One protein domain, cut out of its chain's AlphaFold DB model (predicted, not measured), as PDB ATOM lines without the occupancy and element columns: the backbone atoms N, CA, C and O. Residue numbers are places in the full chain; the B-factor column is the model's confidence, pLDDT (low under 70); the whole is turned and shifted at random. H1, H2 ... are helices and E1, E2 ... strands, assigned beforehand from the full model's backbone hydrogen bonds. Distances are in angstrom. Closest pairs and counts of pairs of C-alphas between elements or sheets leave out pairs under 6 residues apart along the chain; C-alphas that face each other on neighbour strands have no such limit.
ATOM      1  N   ALA A  15     -21.887   8.428 -17.719       93.31
ATOM      2  CA  ALA A  15     -22.941   7.427 -17.556       93.31
ATOM      3  C   ALA A  15     -22.911   6.740 -16.180       93.31
ATOM      4  O   ALA A  15     -23.946   6.282 -15.713       93.31
ATOM      5  N   GLU A  16     -21.746   6.683 -15.536       94.12
ATOM      6  CA  GLU A  16     -21.565   6.097 -14.202       94.12
ATOM      7  C   GLU A  16     -21.806   7.109 -13.071       94.12
ATOM      8  O   GLU A  16     -21.780   6.737 -11.901       94.12
ATOM      9  N   MET A  17     -22.007   8.388 -13.400       95.81
ATOM     10  CA  MET A  17     -22.279   9.442 -12.425       95.81
ATOM     11  C   MET A  17     -23.758   9.471 -12.018       95.81
ATOM     12  O   MET A  17     -24.662   9.227 -12.828       95.81
ATOM     13  N   ASP A  18     -23.996   9.864 -10.772       97.56
ATOM     14  CA  ASP A  18     -25.330  10.075 -10.220       97.56
ATOM     15  C   ASP A  18     -25.955  11.374 -10.755       97.56
ATOM     16  O   ASP A  18     -25.252  12.340 -11.073       97.56
ATOM     17  N   ASP A  19     -27.286  11.405 -10.842       97.75
ATOM     18  CA  ASP A  19     -28.038  12.619 -11.161       97.75
ATOM     19  C   ASP A  19     -28.247  13.481  -9.917       97.75
ATOM     20  O   ASP A  19     -28.627  13.001  -8.847       97.75
ATOM     21  N   TYR A  20     -28.056  14.786 -10.084       98.25
ATOM     22  CA  TYR A  20     -28.322  15.789  -9.062       98.25
ATOM     23  C   TYR A  20     -29.182  16.914  -9.628       98.25
ATOM     24  O   TYR A  20     -29.123  17.232 -10.819       98.25
ATOM     25  N   ILE A  21     -29.987  17.520  -8.759       98.12
ATOM     26  CA  ILE A  21     -30.934  18.579  -9.099       98.12
ATOM     27  C   ILE A  21     -30.520  19.862  -8.381       98.12
ATOM     28  O   ILE A  21     -30.228  19.834  -7.185       98.12
ATOM     29  N   ALA A  22     -30.504  20.978  -9.110       98.25
ATOM     30  CA  ALA A  22     -30.252  22.305  -8.549       98.25
ATOM     31  C   ALA A  22     -31.312  22.683  -7.500       98.25
ATOM     32  O   ALA A  22     -32.509  22.481  -7.724       98.25
ATOM     33  N   LEU A  23     -30.865  23.246  -6.376       98.06
ATOM     34  CA  LEU A  23     -31.723  23.620  -5.247       98.06
ATOM     35  C   LEU A  23     -32.523  24.903  -5.489       98.06
ATOM     36  O   LEU A  23     -33.637  25.044  -4.984       98.06
ATOM     37  N   ASP A  24     -31.982  25.821  -6.287       97.69
ATOM     38  CA  ASP A  24     -32.591  27.115  -6.571       97.69
ATOM     39  C   ASP A  24     -32.644  27.421  -8.079       97.69
ATOM     40  O   ASP A  24     -31.985  26.788  -8.914       97.69
ATOM     41  N   SER A  25     -33.468  28.405  -8.443       97.94
ATOM     42  CA  SER A  25     -33.691  28.787  -9.838       97.94
ATOM     43  C   SER A  25     -32.484  29.455 -10.499       97.94
ATOM     44  O   SER A  25     -32.318  29.297 -11.706       97.94
ATOM     45  N   ASP A  26     -31.655  30.191  -9.751       98.19
ATOM     46  CA  ASP A  26     -30.462  30.856 -10.294       98.19
ATOM     47  C   ASP A  26     -29.408  29.805 -10.672       98.19
ATOM     48  O   ASP A  26     -28.932  29.780 -11.810       98.19
ATOM     49  N   THR A  27     -29.137  28.850  -9.780       97.94
ATOM     50  CA  THR A  27     -28.275  27.691 -10.041       97.94
ATOM     51  C   THR A  27     -28.790  26.876 -11.226       97.94
ATOM     52  O   THR A  27     -28.021  26.559 -12.140       97.94
ATOM     53  N   ALA A  28     -30.096  26.579 -11.260       97.50
ATOM     54  CA  ALA A  28     -30.712  25.828 -12.352       97.50
ATOM     55  C   ALA A  28     -30.575  26.543 -13.705       97.50
ATOM     56  O   ALA A  28     -30.287  25.902 -14.717       97.50
ATOM     57  N   GLN A  29     -30.761  27.866 -13.731       97.56
ATOM     58  CA  GLN A  29     -30.655  28.671 -14.945       97.56
ATOM     59  C   GLN A  29     -29.209  28.766 -15.446       97.56
ATOM     60  O   GLN A  29     -28.974  28.702 -16.651       97.56
ATOM     61  N   ARG A  30     -28.236  28.920 -14.542       97.25
ATOM     62  CA  ARG A  30     -26.824  29.116 -14.905       97.25
ATOM     63  C   ARG A  30     -26.108  27.834 -15.305       97.25
ATOM     64  O   ARG A  30     -25.183  27.882 -16.117       97.25
ATOM     65  N   TYR A  31     -26.463  26.719 -14.675       97.50
ATOM     66  CA  TYR A  31     -25.669  25.489 -14.720       97.50
ATOM     67  C   TYR A  31     -26.448  24.255 -15.182       97.50
ATOM     68  O   TYR A  31     -25.871  23.167 -15.260       97.50
ATOM     69  N   GLY A  32     -27.728  24.427 -15.501       96.94
ATOM     70  CA  GLY A  32     -28.653  23.348 -15.801       96.94
ATOM     71  C   GLY A  32     -29.360  22.851 -14.542       96.94
ATOM     72  O   GLY A  32     -28.771  22.739 -13.467       96.94
ATOM     73  N   LYS A  33     -30.651  22.538 -14.689       97.31
ATOM     74  CA  LYS A  33     -31.491  22.030 -13.597       97.31
ATOM     75  C   LYS A  33     -31.049  20.650 -13.112       97.31
ATOM     76  O   LYS A  33     -31.112  20.391 -11.917       97.31
ATOM     77  N   VAL A  34     -30.653  19.784 -14.044       97.81
ATOM     78  CA  VAL A  34     -30.155  18.433 -13.772       97.81
ATOM     79  C   VAL A  34     -28.716  18.351 -14.257       97.81
ATOM     80  O   VAL A  34     -28.399  18.797 -15.363       97.81
ATOM     81  N   ILE A  35     -27.857  17.801 -13.412       98.00
ATOM     82  CA  ILE A  35     -26.425  17.634 -13.648       98.00
ATOM     83  C   ILE A  35     -26.012  16.203 -13.297       98.00
ATOM     84  O   ILE A  35     -26.704  15.520 -12.544       98.00
ATOM     85  N   LYS A  36     -24.854  15.777 -13.801       98.31
ATOM     86  CA  LYS A  36     -24.206  14.525 -13.390       98.31
ATOM     87  C   LYS A  36     -23.064  14.832 -12.436       98.31
ATOM     88  O   LYS A  36     -22.287  15.747 -12.719       98.31
ATOM     89  N   ALA A  37     -22.934  14.089 -11.343       98.12
ATOM     90  CA  ALA A  37     -21.809  14.255 -10.431       98.12
ATOM     91  C   ALA A  37     -21.345  12.944  -9.787       98.12
ATOM     92  O   ALA A  37     -22.091  11.973  -9.694       98.12
ATOM     93  N   ALA A  38     -20.090  12.936  -9.346       97.56
ATOM     94  CA  ALA A  38     -19.520  11.871  -8.532       97.56
ATOM     95  C   ALA A  38     -18.439  12.413  -7.599       97.56
ATOM     96  O   ALA A  38     -17.723  13.359  -7.943       97.56
ATOM     97  N   GLU A  39     -18.310  11.793  -6.431       96.94
ATOM     98  CA  GLU A  39     -17.312  12.162  -5.432       96.94
ATOM     99  C   GLU A  39     -15.891  11.923  -5.949       96.94
ATOM    100  O   GLU A  39     -15.560  10.868  -6.498       96.94
ATOM    101  N   ILE A  40     -15.028  12.924  -5.782       95.38
ATOM    102  CA  ILE A  40     -13.620  12.854  -6.160       95.38
ATOM    103  C   ILE A  40     -12.803  13.910  -5.409       95.38
ATOM    104  O   ILE A  40     -13.257  15.029  -5.153       95.38
ATOM    105  N   SER A  41     -11.540  13.600  -5.125       93.62
ATOM    106  CA  SER A  41     -10.623  14.606  -4.594       93.62
ATOM    107  C   SER A  41     -10.205  15.626  -5.662       93.62
ATOM    108  O   SER A  41     -10.106  15.318  -6.855       93.62
ATOM    109  N   ASN A  42      -9.848  16.843  -5.245       92.56
ATOM    110  CA  ASN A  42      -9.243  17.844  -6.136       92.56
ATOM    111  C   ASN A  42      -7.959  17.331  -6.831       92.56
ATOM    112  O   ASN A  42      -7.650  17.731  -7.957       92.56
ATOM    113  N   ARG A  43      -7.210  16.431  -6.179       91.75
ATOM    114  CA  ARG A  43      -5.991  15.809  -6.710       91.75
ATOM    115  C   ARG A  43      -6.307  14.845  -7.848       91.75
ATOM    116  O   ARG A  43      -5.653  14.910  -8.890       91.75
ATOM    117  N   ASP A  44      -7.305  13.989  -7.671       92.19
ATOM    118  CA  ASP A  44      -7.724  13.038  -8.702       92.19
ATOM    119  C   ASP A  44      -8.394  13.769  -9.871       92.19
ATOM    120  O   ASP A  44      -8.111  13.471 -11.034       92.19
ATOM    121  N   TYR A  45      -9.176  14.820  -9.592       94.44
ATOM    122  CA  TYR A  45      -9.690  15.705 -10.637       94.44
ATOM    123  C   TYR A  45      -8.561  16.383 -11.425       94.44
ATOM    124  O   TYR A  45      -8.610  16.440 -12.653       94.44
ATOM    125  N   LYS A  46      -7.493  16.849 -10.762       93.12
ATOM    126  CA  LYS A  46      -6.316  17.402 -11.450       93.12
ATOM    127  C   LYS A  46      -5.662  16.368 -12.368       93.12
ATOM    128  O   LYS A  46      -5.280  16.716 -13.487       93.12
ATOM    129  N   TYR A  47      -5.538  15.120 -11.921       91.94
ATOM    130  CA  TYR A  47      -5.012  14.038 -12.751       91.94
ATOM    131  C   TYR A  47      -5.910  13.780 -13.974       91.94
ATOM    132  O   TYR A  47      -5.412  13.759 -15.103       91.94
ATOM    133  N   ARG A  48      -7.237  13.716 -13.781       93.38
ATOM    134  CA  ARG A  48      -8.221  13.648 -14.875       93.38
ATOM    135  C   ARG A  48      -8.064  14.811 -15.852       93.38
ATOM    136  O   ARG A  48      -7.926  14.585 -17.050       93.38
ATOM    137  N   TYR A  49      -8.007  16.046 -15.354       95.00
ATOM    138  CA  TYR A  49      -7.845  17.250 -16.169       95.00
ATOM    139  C   TYR A  49      -6.570  17.198 -17.019       95.00
ATOM    140  O   TYR A  49      -6.593  17.520 -18.203       95.00
ATOM    141  N   GLN A  50      -5.443  16.746 -16.463       93.25
ATOM    142  CA  GLN A  50      -4.197  16.613 -17.226       93.25
ATOM    143  C   GLN A  50      -4.315  15.634 -18.401       93.25
ATOM    144  O   GLN A  50      -3.685  15.861 -19.435       93.25
ATOM    145  N   LYS A  51      -5.116  14.573 -18.252       92.75
ATOM    146  CA  LYS A  51      -5.320  13.546 -19.280       92.75
ATOM    147  C   LYS A  51      -6.386  13.932 -20.305       92.75
ATOM    148  O   LYS A  51      -6.159  13.740 -21.494       92.75
ATOM    149  N   LEU A  52      -7.509  14.497 -19.857       94.31
ATOM    150  CA  LEU A  52      -8.723  14.639 -20.667       94.31
ATOM    151  C   LEU A  52      -9.020  16.068 -21.137       94.31
ATOM    152  O   LEU A  52      -9.836  16.234 -22.034       94.31
ATOM    153  N   ARG A  53      -8.338  17.115 -20.643       94.75
ATOM    154  CA  ARG A  53      -8.639  18.514 -21.039       94.75
ATOM    155  C   ARG A  53      -8.524  18.817 -22.539       94.75
ATOM    156  O   ARG A  53      -8.944  19.879 -22.974       94.75
ATOM    157  N   LYS A  54      -7.844  17.959 -23.309       93.12
ATOM    158  CA  LYS A  54      -7.708  18.119 -24.767       93.12
ATOM    159  C   LYS A  54      -8.911  17.558 -25.529       93.12
ATOM    160  O   LYS A  54      -9.135  17.968 -26.659       93.12
ATOM    161  N   THR A  55      -9.626  16.607 -24.934       92.25
ATOM    162  CA  THR A  55     -10.763  15.910 -25.548       92.25
ATOM    163  C   THR A  55     -12.092  16.347 -24.944       92.25
ATOM    164  O   THR A  55     -13.098  16.355 -25.642       92.25
ATOM    165  N   ASN A  56     -12.096  16.739 -23.669       92.25
ATOM    166  CA  ASN A  56     -13.285  17.131 -22.926       92.25
ATOM    167  C   ASN A  56     -13.254  18.638 -22.645       92.25
ATOM    168  O   ASN A  56     -12.201  19.207 -22.346       92.25
ATOM    169  N   ASN A  57     -14.425  19.276 -22.673       96.44
ATOM    170  CA  ASN A  57     -14.584  20.653 -22.215       96.44
ATOM    171  C   ASN A  57     -14.524  20.683 -20.681       96.44
ATOM    172  O   ASN A  57     -15.480  20.290 -20.016       96.44
ATOM    173  N   MET A  58     -13.393  21.107 -20.117       96.88
ATOM    174  CA  MET A  58     -13.144  21.056 -18.674       96.88
ATOM    175  C   MET A  58     -12.680  22.407 -18.132       96.88
ATOM    176  O   MET A  58     -11.871  23.098 -18.754       96.88
ATOM    177  N   LYS A  59     -13.115  22.754 -16.919       96.62
ATOM    178  CA  LYS A  59     -12.544  23.869 -16.155       96.62
ATOM    179  C   LYS A  59     -11.284  23.420 -15.406       96.62
ATOM    180  O   LYS A  59     -11.231  22.284 -14.927       96.62
ATOM    181  N   PRO A  60     -10.251  24.275 -15.301       93.62
ATOM    182  CA  PRO A  60      -9.034  23.919 -14.585       93.62
ATOM    183  C   PRO A  60      -9.321  23.662 -13.096       93.62
ATOM    184  O   PRO A  60     -10.237  24.268 -12.537       93.62
ATOM    185  N   PRO A  61      -8.542  22.786 -12.436       88.38
ATOM    186  CA  PRO A  61      -8.632  22.605 -10.991       88.38
ATOM    187  C   PRO A  61      -8.273  23.906 -10.250       88.38
ATOM    188  O   PRO A  61      -7.551  24.744 -10.804       88.38
ATOM    189  N   PRO A  62      -8.704  24.063  -8.984       81.56
ATOM    190  CA  PRO A  62      -8.257  25.169  -8.145       81.56
ATOM    191  C   PRO A  62      -6.722  25.205  -8.047       81.56
ATOM    192  O   PRO A  62      -6.051  24.172  -8.034       81.56
ATOM    193  N   SER A  63      -6.158  26.412  -7.982       73.69
ATOM    194  CA  SER A  63      -4.708  26.650  -8.003       73.69
ATOM    195  C   SER A  63      -3.993  26.292  -6.694       73.69
ATOM    196  O   SER A  63      -2.763  26.212  -6.680       73.69
ATOM    197  N   SER A  64      -4.726  26.078  -5.597       68.31
ATOM    198  CA  SER A  64      -4.141  25.708  -4.307       68.31
ATOM    199  C   SER A  64      -3.738  24.233  -4.294       68.31
ATOM    200  O   SER A  64      -4.567  23.340  -4.441       68.31
ATOM    201  N   HIS A  65      -2.439  23.991  -4.113       62.66
ATOM    202  CA  HIS A  65      -1.818  22.662  -4.128       62.66
ATOM    203  C   HIS A  65      -1.580  22.082  -2.730       62.66
ATOM    204  O   HIS A  65      -1.047  20.982  -2.615       62.66
ATOM    205  N   ILE A  66      -1.901  22.841  -1.679       65.62
ATOM    206  CA  ILE A  66      -1.413  22.554  -0.325       65.62
ATOM    207  C   ILE A  66      -2.274  21.487   0.367       65.62
ATOM    208  O   ILE A  66      -1.746  20.685   1.133       65.62
ATOM    209  N   HIS A  67      -3.571  21.411   0.050       83.25
ATOM    210  CA  HIS A  67      -4.497  20.472   0.688       83.25
ATOM    211  C   HIS A  67      -5.253  19.623  -0.336       83.25
ATOM    212  O   HIS A  67      -5.793  20.139  -1.321       83.25
ATOM    213  N   ILE A  68      -5.298  18.311  -0.081       88.50
ATOM    214  CA  ILE A  68      -6.228  17.405  -0.757       88.50
ATOM    215  C   ILE A  68      -7.606  17.670  -0.158       88.50
ATOM    216  O   ILE A  68      -7.778  17.568   1.053       88.50
ATOM    217  N   MET A  69      -8.560  18.041  -1.005       90.75
ATOM    218  CA  MET A  69      -9.930  18.363  -0.609       90.75
ATOM    219  C   MET A  69     -10.893  17.397  -1.287       90.75
ATOM    220  O   MET A  69     -10.709  17.084  -2.469       90.75
ATOM    221  N   LEU A  70     -11.902  16.950  -0.542       93.88
ATOM    222  CA  LEU A  70     -13.033  16.203  -1.078       93.88
ATOM    223  C   LEU A  70     -14.042  17.152  -1.726       93.88
ATOM    224  O   LEU A  70     -14.088  18.355  -1.449       93.88
ATOM    225  N   GLY A  71     -14.797  16.603  -2.661       95.62
ATOM    226  CA  GLY A  71     -15.774  17.323  -3.449       95.62
ATOM    227  C   GLY A  71     -16.279  16.446  -4.575       95.62
ATOM    228  O   GLY A  71     -16.175  15.222  -4.524       95.62
ATOM    229  N   PHE A  72     -16.789  17.086  -5.616       97.69
ATOM    230  CA  PHE A  72     -17.455  16.411  -6.716       97.69
ATOM    231  C   PHE A  72     -16.849  16.825  -8.048       97.69
ATOM    232  O   PHE A  72     -16.606  18.009  -8.290       97.69
ATOM    233  N   ILE A  73     -16.641  15.857  -8.942       97.56
ATOM    234  CA  ILE A  73     -16.616  16.146 -10.373       97.56
ATOM    235  C   ILE A  73     -18.058  16.320 -10.818       97.56
ATOM    236  O   ILE A  73     -18.916  15.517 -10.470       97.56
ATOM    237  N   VAL A  74     -18.311  17.375 -11.583       97.94
ATOM    238  CA  VAL A  74     -19.648  17.778 -11.997       97.94
ATOM    239  C   VAL A  74     -19.665  18.039 -13.493       97.94
ATOM    240  O   VAL A  74     -18.803  18.755 -14.004       97.94
ATOM    241  N   VAL A  75     -20.674  17.510 -14.180       98.06
ATOM    242  CA  VAL A  75     -21.000  17.821 -15.573       98.06
ATOM    243  C   VAL A  75     -22.231  18.719 -15.592       98.06
ATOM    244  O   VAL A  75     -23.333  18.291 -15.249       98.06
ATOM    245  N   ARG A  76     -22.030  19.980 -15.975       98.06
ATOM    246  CA  ARG A  76     -23.071  21.017 -16.039       98.06
ATOM    247  C   ARG A  76     -23.572  21.209 -17.459       98.06
ATOM    248  O   ARG A  76     -22.867  20.853 -18.402       98.06
ATOM    249  N   ASN A  77     -24.755  21.813 -17.591       97.62
ATOM    250  CA  ASN A  77     -25.420  22.046 -18.876       97.62
ATOM    251  C   ASN A  77     -25.497  20.755 -19.713       97.62
ATOM    252  O   ASN A  77     -25.120  20.721 -20.882       97.62
ATOM    253  N   LEU A  78     -25.916  19.664 -19.064       95.44
ATOM    254  CA  LEU A  78     -25.908  18.320 -19.634       95.44
ATOM    255  C   LEU A  78     -26.711  18.265 -20.944       95.44
ATOM    256  O   LEU A  78     -27.847  18.732 -21.004       95.44
ATOM    257  N   GLY A  79     -26.120  17.682 -21.985       93.81
ATOM    258  CA  GLY A  79     -26.741  17.510 -23.298       93.81
ATOM    259  C   GLY A  79     -26.782  18.764 -24.178       93.81
ATOM    260  O   GLY A  79     -27.337  18.691 -25.272       93.81
ATOM    261  N   THR A  80     -26.210  19.893 -23.748       95.56
ATOM    262  CA  THR A  80     -26.164  21.125 -24.554       95.56
ATOM    263  C   THR A  80     -24.779  21.373 -25.155       95.56
ATOM    264  O   THR A  80     -23.782  20.760 -24.768       95.56
ATOM    265  N   ASP A  81     -24.695  22.312 -26.099       95.69
ATOM    266  CA  ASP A  81     -23.434  22.814 -26.664       95.69
ATOM    267  C   ASP A  81     -22.530  23.499 -25.620       95.69
ATOM    268  O   ASP A  81     -21.321  23.625 -25.813       95.69
ATOM    269  N   GLN A  82     -23.107  23.897 -24.483       96.19
ATOM    270  CA  GLN A  82     -22.416  24.492 -23.345       96.19
ATOM    271  C   GLN A  82     -22.060  23.472 -22.259       96.19
ATOM    272  O   GLN A  82     -21.692  23.889 -21.161       96.19
ATOM    273  N   GLN A  83     -22.164  22.165 -22.519       97.75
ATOM    274  CA  GLN A  83     -21.784  21.136 -21.555       97.75
ATOM    275  C   GLN A  83     -20.303  21.254 -21.173       97.75
ATOM    276  O   GLN A  83     -19.426  21.363 -22.038       97.75
ATOM    277  N   TYR A  84     -20.001  21.198 -19.874       97.81
ATOM    278  CA  TYR A  84     -18.623  21.190 -19.383       97.81
ATOM    279  C   TYR A  84     -18.470  20.424 -18.072       97.81
ATOM    280  O   TYR A  84     -19.405  20.318 -17.279       97.81
ATOM    281  N   GLU A  85     -17.253  19.941 -17.832       97.38
ATOM    282  CA  GLU A  85     -16.844  19.324 -16.574       97.38
ATOM    283  C   GLU A  85     -16.132  20.345 -15.672       97.38
ATOM    284  O   GLU A  85     -15.340  21.175 -16.133       97.38
ATOM    285  N   THR A  86     -16.383  20.280 -14.370       97.50
ATOM    286  CA  THR A  86     -15.669  21.059 -13.352       97.50
ATOM    287  C   THR A  86     -15.563  20.270 -12.053       97.50
ATOM    288  O   THR A  86     -16.237  19.259 -11.882       97.50
ATOM    289  N   TRP A  87     -14.735  20.741 -11.125       96.88
ATOM    290  CA  TRP A  87     -14.719  20.255  -9.747       96.88
ATOM    291  C   TRP A  87     -15.299  21.303  -8.802       96.88
ATOM    292  O   TRP A  87     -15.047  22.497  -8.986       96.88
ATOM    293  N   ILE A  88     -16.074  20.856  -7.817       96.00
ATOM    294  CA  ILE A  88     -16.716  21.704  -6.810       96.00
ATOM    295  C   ILE A  88     -16.404  21.124  -5.421       96.00
ATOM    296  O   ILE A  88     -16.581  19.918  -5.240       96.00
ATOM    297  N   PRO A  89     -15.942  21.934  -4.448       95.44
ATOM    298  CA  PRO A  89     -15.800  21.490  -3.061       95.44
ATOM    299  C   PRO A  89     -17.126  20.974  -2.501       95.44
ATOM    300  O   PRO A  89     -18.162  21.556  -2.802       95.44
ATOM    301  N   GLU A  90     -17.082  19.950  -1.649       95.25
ATOM    302  CA  GLU A  90     -18.271  19.320  -1.044       95.25
ATOM    303  C   GLU A  90     -19.245  20.342  -0.439       95.25
ATOM    304  O   GLU A  90     -20.380  20.423  -0.889       95.25
ATOM    305  N   LEU A  91     -18.762  21.221   0.447       94.06
ATOM    306  CA  LEU A  91     -19.586  22.267   1.075       94.06
ATOM    307  C   LEU A  91     -20.318  23.154   0.057       94.06
ATOM    308  O   LEU A  91     -21.488  23.465   0.217       94.06
ATOM    309  N   VAL A  92     -19.635  23.547  -1.023       95.94
ATOM    310  CA  VAL A  92     -20.243  24.381  -2.073       95.94
ATOM    311  C   VAL A  92     -21.202  23.559  -2.929       95.94
ATOM    312  O   VAL A  92     -22.162  24.089  -3.471       95.94
ATOM    313  N   PHE A  93     -20.930  22.272  -3.114       97.56
ATOM    314  CA  PHE A  93     -21.789  21.393  -3.890       97.56
ATOM    315  C   PHE A  93     -23.131  21.166  -3.186       97.56
ATOM    316  O   PHE A  93     -24.168  21.283  -3.837       97.56
ATOM    317  N   GLU A  94     -23.107  20.914  -1.878       96.56
ATOM    318  CA  GLU A  94     -24.301  20.700  -1.049       96.56
ATOM    319  C   GLU A  94     -25.200  21.942  -0.964       96.56
ATOM    320  O   GLU A  94     -26.421  21.810  -0.943       96.56
ATOM    321  N   ASP A  95     -24.619  23.145  -1.011       97.50
ATOM    322  CA  ASP A  95     -25.378  24.402  -1.079       97.50
ATOM    323  C   ASP A  95     -26.115  24.593  -2.418       97.50
ATOM    324  O   ASP A  95     -27.073  25.363  -2.505       97.50
ATOM    325  N   LEU A  96     -25.663  23.925  -3.486       98.19
ATOM    326  CA  LEU A  96     -26.163  24.132  -4.849       98.19
ATOM    327  C   LEU A  96     -27.069  23.000  -5.338       98.19
ATOM    328  O   LEU A  96     -27.952  23.233  -6.170       98.19
ATOM    329  N   TYR A  97     -26.836  21.773  -4.875       98.19
ATOM    330  CA  TYR A  97     -27.439  20.580  -5.451       98.19
ATOM    331  C   TYR A  97     -27.862  19.569  -4.392       98.19
ATOM    332  O   TYR A  97     -27.203  19.374  -3.378       98.19
ATOM    333  N   GLN A  98     -28.923  18.834  -4.705       97.31
ATOM    334  CA  GLN A  98     -29.335  17.639  -3.974       97.31
ATOM    335  C   GLN A  98     -29.370  16.432  -4.903       97.31
ATOM    336  O   GLN A  98     -29.588  16.573  -6.110       97.31
ATOM    337  N   ARG A  99     -29.175  15.235  -4.344       95.38
ATOM    338  CA  ARG A  99     -29.265  13.988  -5.109       95.38
ATOM    339  C   ARG A  99     -30.662  13.865  -5.722       95.38
ATOM    340  O   ARG A  99     -31.667  14.028  -5.027       95.38
ATOM    341  N   GLY A 100     -30.720  13.629  -7.029       87.12
ATOM    342  CA  GLY A 100     -31.968  13.381  -7.738       87.12
ATOM    343  C   GLY A 100     -32.572  12.027  -7.348       87.12
ATOM    344  O   GLY A 100     -31.878  11.180  -6.778       87.12
TER     345      GLY A 100
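Overview. This is residues 15 to 100 of the 103 residues of an uncharacterized protein of Methylophilus methylotrophus (UniProt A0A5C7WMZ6). A five-stranded antiparallel sheet, strongly twisted and curled like part of a barrel, has the short helix H3 on one face and the longer H2 packed along E4 and E3 on the other. The short helix H1 sits beside the strands, with its closest C-alpha approach to E1, and the long unnamed stretch of residues 53 to 70 loops from H2 back to E3. The printed part has 86 residues, with three named helices and five named strands in the order E1 H1 E2 H2 E3 E4 H3 E5; the sheet's order is E4 E3 E2 E1 E5. The class is mixed, helices and strands, and the whole is compact and rounded, with a radius of gyration of the C-alphas of 12.4 A and spans of 34 by 28 by 23 A.

Along the chain. In the sheet, E4 is residues 84 to 89, 16.6 A long from first to last C-alpha; E3 is residues 71 to 76, 15.0 A; E2 is residues 34 to 39, 16.5 A; E1 is residues 18 to 22, 13.3 A; E5 is residues 97 to 99, 6.8 A. H2 is residues 42 to 52, 14.9 A; H1, residues 25 to 31, and H3, residues 90 to 96, are 10.0 A each. C-alpha 18, where E1 begins, is at (-25.330, 10.075, -10.220); C-alpha 42, where H2 begins, is at (-9.243, 17.844, -6.136); C-alpha 99, where E5 ends, is at (-29.265, 13.988, -5.109).

Arrangement. E4 and E5 are the edge strands. E3 and E4 form a hairpin, antiparallel at 153 degrees, with N 74 and O 86 within hydrogen-bond range at 2.8 A. E3 and E2 stand at 152 degrees, with N 75 and O 36 at 2.8 A; E2 and E1 at 126 degrees, with N 20 and O 35 at 2.9 A; E1 and E5 at 140 degrees, with N 21 and O 98 at 2.8 A. The domain has three layers, helices on both faces of a sheet: H2 on one, H3 on the other. H2 lies over E4 and E3 at a height over the sheet of 9.7 A and runs along the strands, at 14 degrees to E3 on the local plane; its closest C-alphas to E4 are Tyr 45 and Trp 87, 6.8 A apart. The closest C-alphas of H3 and E3 are Gly 71 and Glu 90, 4.0 A apart. H1 is on the sheet at a height of 8.5 A, only just over none of the strands, with 2 of its C-alphas falling on E1 and 2 on E5; its closest C-alphas to E1 are Ala 22 and Ala 28, 5.2 A apart. H1 and H3 are close but not clearly touching, Thr 27 and Leu 96 having C-alphas 6.6 A apart. H2 is apart from H1 and from H3. Each O i to N i+4 pair is within hydrogen-bond range in H1 and H2; in H3, 2 of 3 are.

Size, cuts and confidence. The two C-alphas farthest apart, those of Ile 66 and Thr 80, are 34.7 A apart. The printed part has no cut, and the link from H2 to E3, 18 residues, is long. The mean pLDDT of the printed part is 94.1; residues 64 to 66 are under 70.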